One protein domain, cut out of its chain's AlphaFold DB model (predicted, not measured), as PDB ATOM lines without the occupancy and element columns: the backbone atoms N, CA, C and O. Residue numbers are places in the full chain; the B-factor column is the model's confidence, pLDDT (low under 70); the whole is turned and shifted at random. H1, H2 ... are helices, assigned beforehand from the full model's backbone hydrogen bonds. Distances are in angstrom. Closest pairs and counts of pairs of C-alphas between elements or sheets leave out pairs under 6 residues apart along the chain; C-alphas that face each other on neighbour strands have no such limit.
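What this domain is: This is residues 11 to 88 of the 133 residues of an uncharacterized protein of Polynucleobacter sp. MWH-UH21B (UniProt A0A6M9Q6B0). One long straight helix, H1, makes the length of the model, and H3 crosses it nearly at a right angle. The first part of H1, residues 11 to 25, sticks out free, while the short H2 folds back near its other end. The printed part has 78 residues with three named helices, in the order H1, H2, H3, and no named strand; the class is all helix. It is only just loose, close to extended, with a radius of gyration of the C-alphas of 16.8 A, and a rod spanning 63 by 22 by 15 A.

How they stand to each other: H1, residues 11 to 45, touches H3, residues 72 to 87, with its residues 29 to 37 alone. Their closest C-alphas, those of Gly 33 and Phe 77, are 4.3 A apart, and their lines stand about perpendicular at 78 degrees. H2, residues 53 to 59, is close to H1 but not clearly touching; their closest C-alphas, those of Ala 43 and Ile 57, are 6.2 A apart. H2 and H3 are apart. Each O i to N i+4 pair is within hydrogen-bond range in H2 and H3, and 30 of 31 in H1.

Where its parts are: H1 runs 51.0 A from C-alpha 11 at (179.897, 201.721, 166.737) to C-alpha 45 at (192.005, 232.818, 128.144). H2 measures 10.0 A. H3 measures 22.6 A and ends at C-alpha 87 at (175.996, 224.081, 142.547).

The domain as a whole: The C-alphas farthest apart, those of Leu 11 and Met 51, are 63.1 A apart. The link from H2 to H3, residues 60 to 71, is long. The printed part has no cut, and no printed residue is under 70 in pLDDT.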
ATOM      1  N   LEU A  11     180.567 201.767 168.041       89.00
ATOM      2  CA  LEU A  11     179.897 201.721 166.737       89.00
ATOM      3  C   LEU A  11     179.915 203.085 166.040       89.00
ATOM      4  O   LEU A  11     180.284 203.158 164.870       89.00
ATOM      5  N   LEU A  12     179.602 204.161 166.763       89.94
ATOM      6  CA  LEU A  12     179.592 205.520 166.225       89.94
ATOM      7  C   LEU A  12     180.972 205.924 165.698       89.94
ATOM      8  O   LEU A  12     181.065 206.462 164.600       89.94
ATOM      9  N   LYS A  13     182.055 205.602 166.420       88.19
ATOM     10  CA  LYS A  13     183.427 205.845 165.944       88.19
ATOM     11  C   LYS A  13     183.743 205.092 164.651       88.19
ATOM     12  O   LYS A  13     184.385 205.653 163.768       88.19
ATOM     13  N   LYS A  14     183.295 203.839 164.528       88.69
ATOM     14  CA  LYS A  14     183.490 203.051 163.300       88.69
ATOM     15  C   LYS A  14     182.715 203.649 162.130       88.69
ATOM     16  O   LYS A  14     183.298 203.826 161.068       88.69
ATOM     17  N   VAL A  15     181.446 204.001 162.334       88.06
ATOM     18  CA  VAL A  15     180.613 204.650 161.306       88.06
ATOM     19  C   VAL A  15     181.210 205.992 160.893       88.06
ATOM     20  O   VAL A  15     181.318 206.272 159.705       88.06
ATOM     21  N   LEU A  16     181.673 206.785 161.860       89.19
ATOM     22  CA  LEU A  16     182.316 208.066 161.604       89.19
ATOM     23  C   LEU A  16     183.567 207.899 160.734       89.19
ATOM     24  O   LEU A  16     183.725 208.626 159.762       89.19
ATOM     25  N   LEU A  17     184.425 206.919 161.023       87.81
ATOM     26  CA  LEU A  17     185.612 206.652 160.205       87.81
ATOM     27  C   LEU A  17     185.239 206.217 158.778       87.81
ATOM     28  O   LEU A  17     185.810 206.716 157.808       87.81
ATOM     29  N   TRP A  18     184.247 205.334 158.653       90.38
ATOM     30  CA  TRP A  18     183.720 204.877 157.364       90.38
ATOM     31  C   TRP A  18     183.022 205.974 156.564       90.38
ATOM     32  O   TRP A  18     182.903 205.834 155.353       90.38
ATOM     33  N   PHE A  19     182.587 207.056 157.210       90.50
ATOM     34  CA  PHE A  19     182.012 208.225 156.551       90.50
ATOM     35  C   PHE A  19     183.067 209.285 156.209       90.50
ATOM     36  O   PHE A  19     183.062 209.839 155.114       90.50
ATOM     37  N   ILE A  20     184.013 209.552 157.113       92.56
ATOM     38  CA  ILE A  20     185.074 210.546 156.903       92.56
ATOM     39  C   ILE A  20     185.989 210.125 155.754       92.56
ATOM     40  O   ILE A  20     186.337 210.957 154.923       92.56
ATOM     41  N   LEU A  21     186.374 208.848 155.680       90.50
ATOM     42  CA  LEU A  21     187.283 208.370 154.639       90.50
ATOM     43  C   LEU A  21     186.760 208.629 153.208       90.50
ATOM     44  O   LEU A  21     187.486 209.249 152.427       90.50
ATOM     45  N   PRO A  22     185.528 208.225 152.831       92.19
ATOM     46  CA  PRO A  22     184.992 208.541 151.513       92.19
ATOM     47  C   PRO A  22     184.761 210.042 151.336       92.19
ATOM     48  O   PRO A  22     184.986 210.542 150.240       92.19
ATOM     49  N   LEU A  23     184.386 210.781 152.387       92.62
ATOM     50  CA  LEU A  23     184.236 212.237 152.306       92.62
ATOM     51  C   LEU A  23     185.554 212.915 151.902       92.62
ATOM     52  O   LEU A  23     185.573 213.735 150.988       92.62
ATOM     53  N   VAL A  24     186.665 212.536 152.536       94.19
ATOM     54  CA  VAL A  24     188.001 213.048 152.197       94.19
ATOM     55  C   VAL A  24     188.363 212.702 150.754       94.19
ATOM     56  O   VAL A  24     188.876 213.555 150.034       94.19
ATOM     57  N   LEU A  25     188.055 211.484 150.306       93.12
ATOM     58  CA  LEU A  25     188.307 211.065 148.928       93.12
ATOM     59  C   LEU A  25     187.474 211.871 147.920       93.12
ATOM     60  O   LEU A  25     188.009 212.314 146.907       93.12
ATOM     61  N   LEU A  26     186.194 212.122 148.207       92.38
ATOM     62  CA  LEU A  26     185.321 212.947 147.367       92.38
ATOM     63  C   LEU A  26     185.810 214.396 147.268       92.38
ATOM     64  O   LEU A  26     185.804 214.965 146.176       92.38
ATOM     65  N   ILE A  27     186.263 214.975 148.385       93.31
ATOM     66  CA  ILE A  27     186.855 216.319 148.420       93.31
ATOM     67  C   ILE A  27     188.162 216.346 147.621       93.31
ATOM     68  O   ILE A  27     188.388 217.263 146.836       93.31
ATOM     69  N   PHE A  28     189.012 215.330 147.767       94.12
ATOM     70  CA  PHE A  28     190.256 215.237 147.006       94.12
ATOM     71  C   PHE A  28     189.998 215.152 145.494       94.12
ATOM     72  O   PHE A  28     190.591 215.907 144.723       94.12
ATOM     73  N   CYS A  29     189.060 214.301 145.066       93.31
ATOM     74  CA  CYS A  29     188.632 214.212 143.668       93.31
ATOM     75  C   CYS A  29     188.062 215.537 143.146       93.31
ATOM     76  O   CYS A  29     188.302 215.889 141.991       93.31
ATOM     77  N   PHE A  30     187.335 216.279 143.988       92.81
ATOM     78  CA  PHE A  30     186.826 217.606 143.649       92.81
ATOM     79  C   PHE A  30     187.973 218.593 143.412       92.81
ATOM     80  O   PHE A  30     188.022 219.216 142.358       92.81
ATOM     81  N   ILE A  31     188.950 218.663 144.323       93.06
ATOM     82  CA  ILE A  31     190.127 219.538 144.182       93.06
ATOM     83  C   ILE A  31     190.923 219.199 142.914       93.06
ATOM     84  O   ILE A  31     191.372 220.104 142.214       93.06
ATOM     85  N   LEU A  32     191.084 217.916 142.573       92.56
ATOM     86  CA  LEU A  32     191.719 217.525 141.309       92.56
ATOM     87  C   LEU A  32     190.921 218.010 140.091       92.56
ATOM     88  O   LEU A  32     191.503 218.518 139.133       92.56
ATOM     89  N   GLY A  33     189.597 217.865 140.133       90.31
ATOM     90  CA  GLY A  33     188.701 218.369 139.098       90.31
ATOM     91  C   GLY A  33     188.784 219.887 138.928       90.31
ATOM     92  O   GLY A  33     188.892 220.356 137.795       90.31
ATOM     93  N   GLU A  34     188.845 220.634 140.033       90.81
ATOM     94  CA  GLU A  34     189.052 222.088 140.032       90.81
ATOM     95  C   GLU A  34     190.317 222.477 139.268       90.81
ATOM     96  O   GLU A  34     190.283 223.356 138.409       90.81
ATOM     97  N   GLN A  35     191.436 221.789 139.518       91.19
ATOM     98  CA  GLN A  35     192.689 222.083 138.818       91.19
ATOM     99  C   GLN A  35     192.581 221.840 137.306       91.19
ATOM    100  O   GLN A  35     193.158 222.592 136.517       91.19
ATOM    101  N   PHE A  36     191.820 220.829 136.875       90.38
ATOM    102  CA  PHE A  36     191.577 220.608 135.448       90.38
ATOM    103  C   PHE A  36     190.723 221.713 134.826       90.38
ATOM    104  O   PHE A  36     191.051 222.173 133.728       90.38
ATOM    105  N   GLU A  37     189.681 222.166 135.528       89.06
ATOM    106  CA  GLU A  37     188.821 223.261 135.072       89.06
ATOM    107  C   GLU A  37     189.567 224.589 134.976       89.06
ATOM    108  O   GLU A  37     189.461 225.274 133.954       89.06
ATOM    109  N   VAL A  38     190.370 224.918 135.989       88.94
ATOM    110  CA  VAL A  38     191.242 226.098 135.980       88.94
ATOM    111  C   VAL A  38     192.256 225.996 134.841       88.94
ATOM    112  O   VAL A  38     192.424 226.952 134.085       88.94
ATOM    113  N   GLY A  39     192.873 224.827 134.646       88.50
ATOM    114  CA  GLY A  39     193.785 224.579 133.529       88.50
ATOM    115  C   GLY A  39     193.124 224.831 132.172       88.50
ATOM    116  O   GLY A  39     193.666 225.563 131.343       88.50
ATOM    117  N   ARG A  40     191.909 224.313 131.970       88.00
ATOM    118  CA  ARG A  40     191.125 224.544 130.747       88.00
ATOM    119  C   ARG A  40     190.835 226.031 130.530       88.00
ATOM    120  O   ARG A  40     191.085 226.542 129.442       88.00
ATOM    121  N   LEU A  41     190.312 226.720 131.544       86.62
ATOM    122  CA  LEU A  41     189.976 228.144 131.448       86.62
ATOM    123  C   LEU A  41     191.224 228.990 131.176       86.62
ATOM    124  O   LEU A  41     191.187 229.885 130.335       86.62
ATOM    125  N   SER A  42     192.350 228.653 131.809       87.25
ATOM    126  CA  SER A  42     193.626 229.330 131.571       87.25
ATOM    127  C   SER A  42     194.114 229.155 130.131       87.25
ATOM    128  O   SER A  42     194.604 230.114 129.532       87.25
ATOM    129  N   ALA A  43     193.938 227.964 129.546       87.56
ATOM    130  CA  ALA A  43     194.331 227.681 128.172       87.56
ATOM    131  C   ALA A  43     193.498 228.489 127.171       87.56
ATOM    132  O   ALA A  43     194.078 229.060 126.244       87.56
ATOM    133  N   ILE A  44     192.182 228.573 127.404       85.25
ATOM    134  CA  ILE A  44     191.239 229.373 126.610       85.25
ATOM    135  C   ILE A  44     191.592 230.861 126.706       85.25
ATOM    136  O   ILE A  44     191.828 231.489 125.679       85.25
ATOM    137  N   ALA A  45     191.714 231.401 127.922       85.94
ATOM    138  CA  ALA A  45     192.005 232.818 128.144       85.94
ATOM    139  C   ALA A  45     193.343 233.232 127.515       85.94
ATOM    140  O   ALA A  45     193.441 234.238 126.820       85.94
ATOM    141  N   SER A  46     194.387 232.410 127.663       86.81
ATOM    142  CA  SER A  46     195.680 232.710 127.034       86.81
ATOM    143  C   SER A  46     195.735 232.385 125.535       86.81
ATOM    144  O   SER A  46     196.810 232.449 124.945       86.81
ATOM    145  N   CYS A  47     194.615 232.004 124.917       88.38
ATOM    146  CA  CYS A  47     194.458 231.919 123.468       88.38
ATOM    147  C   CYS A  47     193.488 232.970 122.912       88.38
ATOM    148  O   CYS A  47     193.348 233.025 121.703       88.38
ATOM    149  N   GLU A  48     192.863 233.819 123.736       83.81
ATOM    150  CA  GLU A  48     191.804 234.757 123.314       83.81
ATOM    151  C   GLU A  48     192.268 235.798 122.270       83.81
ATOM    152  O   GLU A  48     191.461 236.288 121.487       83.81
ATOM    153  N   GLY A  49     193.574 236.083 122.203       81.69
ATOM    154  CA  GLY A  49     194.184 236.991 121.219       81.69
ATOM    155  C   GLY A  49     194.935 236.310 120.068       81.69
ATOM    156  O   GLY A  49     195.707 236.977 119.378       81.69
ATOM    157  N   ALA A  50     194.802 234.994 119.885       83.62
ATOM    158  CA  ALA A  50     195.522 234.283 118.831       83.62
ATOM    159  C   ALA A  50     194.837 234.453 117.462       83.62
ATOM    160  O   ALA A  50     193.616 234.432 117.354       83.62
ATOM    161  N   MET A  51     195.627 234.517 116.382       84.31
ATOM    162  CA  MET A  51     195.098 234.530 115.004       84.31
ATOM    163  C   MET A  51     194.221 233.302 114.695       84.31
ATOM    164  O   MET A  51     193.301 233.380 113.890       84.31
ATOM    165  N   ASN A  52     194.502 232.160 115.336       85.94
ATOM    166  CA  ASN A  52     193.689 230.951 115.250       85.94
ATOM    167  C   ASN A  52     193.517 230.325 116.644       85.94
ATOM    168  O   ASN A  52     194.366 229.563 117.122       85.94
ATOM    169  N   ASN A  53     192.396 230.648 117.294       83.44
ATOM    170  CA  ASN A  53     192.078 230.207 118.656       83.44
ATOM    171  C   ASN A  53     192.008 228.680 118.777       83.44
ATOM    172  O   ASN A  53     192.532 228.107 119.732       83.44
ATOM    173  N   ALA A  54     191.421 228.000 117.789       84.12
ATOM    174  CA  ALA A  54     191.262 226.550 117.820       84.12
ATOM    175  C   ALA A  54     192.610 225.816 117.751       84.12
ATOM    176  O   ALA A  54     192.821 224.835 118.468       84.12
ATOM    177  N   ALA A  55     193.536 226.301 116.919       86.94
ATOM    178  CA  ALA A  55     194.887 225.753 116.838       86.94
ATOM    179  C   ALA A  55     195.695 226.027 118.122       86.94
ATOM    180  O   ALA A  55     196.389 225.134 118.608       86.94
ATOM    181  N   CYS A  56     195.551 227.222 118.707       87.25
ATOM    182  CA  CYS A  56     196.196 227.589 119.972       87.25
ATOM    183  C   CYS A  56     195.715 226.727 121.154       87.25
ATOM    184  O   CYS A  56     196.514 226.289 121.978       87.25
ATOM    185  N   ILE A  57     194.416 226.431 121.240       87.62
ATOM    186  CA  ILE A  57     193.874 225.575 122.306       87.62
ATOM    187  C   ILE A  57     194.362 224.125 122.138       87.62
ATOM    188  O   ILE A  57     194.768 223.492 123.118       87.62
ATOM    189  N   ARG A  58     194.413 223.626 120.894       87.38
ATOM    190  CA  ARG A  58     194.955 222.293 120.576       87.38
ATOM    191  C   ARG A  58     196.431 222.147 120.926       87.38
ATOM    192  O   ARG A  58     196.809 221.114 121.473       87.38
ATOM    193  N   SER A  59     197.254 223.169 120.687       87.12
ATOM    194  CA  SER A  59     198.677 223.122 121.057       87.12
ATOM    195  C   SER A  59     198.902 223.081 122.574       87.12
ATOM    196  O   SER A  59     199.911 222.548 123.027       87.12
ATOM    197  N   LYS A  60     197.935 223.554 123.371       86.12
ATOM    198  CA  LYS A  60     197.936 223.438 124.840       86.12
ATOM    199  C   LYS A  60     197.383 222.103 125.360       86.12
ATOM    200  O   LYS A  60     197.273 221.923 126.571       86.12
ATOM    201  N   GLY A  61     197.043 221.166 124.472       86.69
ATOM    202  CA  GLY A  61     196.544 219.838 124.841       86.69
ATOM    203  C   GLY A  61     195.064 219.809 125.233       86.69
ATOM    204  O   GLY A  61     194.642 218.908 125.958       86.69
ATOM    205  N   TYR A  62     194.278 220.786 124.774       88.00
ATOM    206  CA  TYR A  62     192.828 220.848 124.967       88.00
ATOM    207  C   TYR A  62     192.101 220.777 123.621       88.00
ATOM    208  O   TYR A  62     192.646 221.142 122.582       88.00
ATOM    209  N   LEU A  63     190.854 220.312 123.620       84.12
ATOM    210  CA  LEU A  63     190.010 220.376 122.428       84.12
ATOM    211  C   LEU A  63     189.371 221.765 122.331       84.12
ATOM    212  O   LEU A  63     188.946 222.334 123.336       84.12
ATOM    213  N   ALA A  64     189.295 222.298 121.111       75.38
ATOM    214  CA  ALA A  64     188.681 223.598 120.836       75.38
ATOM    215  C   ALA A  64     187.156 223.590 121.053       75.38
ATOM    216  O   ALA A  64     186.562 224.620 121.360       75.38
ATOM    217  N   THR A  65     186.531 222.422 120.919       76.62
ATOM    218  CA  THR A  65     185.097 222.196 121.106       76.62
ATOM    219  C   THR A  65     184.854 221.159 122.201       76.62
ATOM    220  O   THR A  65     185.760 220.430 122.619       76.62
ATOM    221  N   SER A  66     183.620 221.094 122.709       72.38
ATOM    222  CA  SER A  66     183.257 220.073 123.691       72.38
ATOM    223  C   SER A  66     183.335 218.671 123.059       72.38
ATOM    224  O   SER A  66     182.842 218.513 121.940       72.38
ATOM    225  N   PRO A  67     183.857 217.646 123.757       70.31
ATOM    226  CA  PRO A  67     184.389 217.667 125.121       70.31
ATOM    227  C   PRO A  67     185.843 218.179 125.181       70.31
ATOM    228  O   PRO A  67     186.760 217.519 124.711       70.31
ATOM    229  N   TYR A  68     186.058 219.315 125.860       78.56
ATOM    230  CA  TYR A  68     187.318 220.088 125.935       78.56
ATOM    231  C   TYR A  68     188.580 219.326 126.370       78.56
ATOM    232  O   TYR A  68     189.691 219.835 126.227       78.56
ATOM    233  N   TYR A  69     188.432 218.134 126.940       85.88
ATOM    234  CA  TYR A  69     189.541 217.319 127.415       85.88
ATOM    235  C   TYR A  69     189.766 216.129 126.477       85.88
ATOM    236  O   TYR A  69     188.799 215.426 126.167       85.88
ATOM    237  N   PRO A  70     191.009 215.843 126.059       82.25
ATOM    238  CA  PRO A  70     191.299 214.654 125.259       82.25
ATOM    239  C   PRO A  70     191.139 213.366 126.079       82.25
ATOM    240  O   PRO A  70     190.636 212.372 125.563       82.25
ATOM    241  N   ASP A  71     191.465 213.412 127.374       87.50
ATOM    242  CA  ASP A  71     191.501 212.237 128.245       87.50
ATOM    243  C   ASP A  71     190.220 212.016 129.048       87.50
ATOM    244  O   ASP A  71     189.594 212.947 129.564       87.50
ATOM    245  N   LEU A  72     189.895 210.740 129.254       87.44
ATOM    246  CA  LEU A  72     188.742 210.288 130.030       87.44
ATOM    247  C   LEU A  72     188.788 210.761 131.497       87.44
ATOM    248  O   LEU A  72     187.773 211.178 132.050       87.44
ATOM    249  N   SER A  73     189.967 210.739 132.124       86.06
ATOM    250  CA  SER A  73     190.148 211.146 133.524       86.06
ATOM    251  C   SER A  73     189.777 212.615 133.732       86.06
ATOM    252  O   SER A  73     188.927 212.929 134.560       86.06
ATOM    253  N   ARG A  74     190.344 213.514 132.923       86.75
ATOM    254  CA  ARG A  74     190.051 214.952 132.965       86.75
ATOM    255  C   ARG A  74     188.584 215.245 132.655       86.75
ATOM    256  O   ARG A  74     188.011 216.145 133.261       86.75
ATOM    257  N   ARG A  75     187.948 214.454 131.778       87.50
ATOM    258  CA  ARG A  75     186.498 214.539 131.539       87.50
ATOM    259  C   ARG A  75     185.698 214.213 132.793       87.50
ATOM    260  O   ARG A  75     184.834 215.008 133.141       87.50
ATOM    261  N   TYR A  76     185.981 213.105 133.475       89.44
ATOM    262  CA  TYR A  76     185.222 212.717 134.667       89.44
ATOM    263  C   TYR A  76     185.478 213.636 135.859       89.44
ATOM    264  O   TYR A  76     184.523 214.119 136.459       89.44
ATOM    265  N   PHE A  77     186.743 213.925 136.174       90.75
ATOM    266  CA  PHE A  77     187.084 214.810 137.289       90.75
ATOM    267  C   PHE A  77     186.630 216.248 137.026       90.75
ATOM    268  O   PHE A  77     186.029 216.860 137.902       90.75
ATOM    269  N   GLY A  78     186.838 216.762 135.812       87.25
ATOM    270  CA  GLY A  78     186.350 218.083 135.420       87.25
ATOM    271  C   GLY A  78     184.821 218.163 135.425       87.25
ATOM    272  O   GLY A  78     184.265 219.114 135.954       87.25
ATOM    273  N   ALA A  79     184.104 217.149 134.921       86.19
ATOM    274  CA  ALA A  79     182.638 217.116 134.988       86.19
ATOM    275  C   ALA A  79     182.114 217.050 136.430       86.19
ATOM    276  O   ALA A  79     181.156 217.745 136.759       86.19
ATOM    277  N   TYR A  80     182.757 216.261 137.293       89.69
ATOM    278  CA  TYR A  80     182.435 216.193 138.716       89.69
ATOM    279  C   TYR A  80     182.652 217.542 139.417       89.69
ATOM    280  O   TYR A  80     181.773 217.999 140.148       89.69
ATOM    281  N   ALA A  81     183.769 218.219 139.132       90.12
ATOM    282  CA  ALA A  81     184.023 219.572 139.620       90.12
ATOM    283  C   ALA A  81     183.013 220.586 139.077       90.12
ATOM    284  O   ALA A  81     182.490 221.374 139.851       90.12
ATOM    285  N   ARG A  82     182.636 220.521 137.792       87.19
ATOM    286  CA  ARG A  82     181.588 221.398 137.243       87.19
ATOM    287  C   ARG A  82     180.227 221.182 137.882       87.19
ATOM    288  O   ARG A  82     179.511 222.153 138.082       87.19
ATOM    289  N   MET A  83     179.868 219.935 138.173       87.62
ATOM    290  CA  MET A  83     178.609 219.602 138.832       87.62
ATOM    291  C   MET A  83     178.580 220.189 140.248       87.62
ATOM    292  O   MET A  83     177.720 221.006 140.550       87.62
ATOM    293  N   ILE A  84     179.553 219.834 141.093       89.31
ATOM    294  CA  ILE A  84     179.578 220.299 142.489       89.31
ATOM    295  C   ILE A  84     179.877 221.790 142.571       89.31
ATOM    296  O   ILE A  84     179.198 222.533 143.268       89.31
ATOM    297  N   GLY A  85     180.910 222.240 141.873       86.12
ATOM    298  CA  GLY A  85     181.321 223.632 141.877       86.12
ATOM    299  C   GLY A  85     180.260 224.532 141.257       86.12
ATOM    300  O   GLY A  85     180.058 225.635 141.747       86.12
ATOM    301  N   GLY A  86     179.536 224.057 140.238       85.06
ATOM    302  CA  GLY A  86     178.412 224.777 139.643       85.06
ATOM    303  C   GLY A  86     177.287 224.997 140.650       85.06
ATOM    304  O   GLY A  86     176.815 226.125 140.785       85.06
ATOM    305  N   ASP A  87     176.942 223.965 141.429       85.25
ATOM    306  CA  ASP A  87     175.996 224.081 142.547       85.25
ATOM    307  C   ASP A  87     176.509 225.028 143.650       85.25
ATOM    308  O   ASP A  87     175.725 225.729 144.290       85.25
ATOM    309  N   LEU A  88     177.829 225.104 143.849       85.00
ATOM    310  CA  LEU A  88     178.483 226.040 144.774       85.00
ATOM    311  C   LEU A  88     178.657 227.463 144.196       85.00
ATOM    312  O   LEU A  88     179.175 228.340 144.889       85.00
TER     313      LEU A  88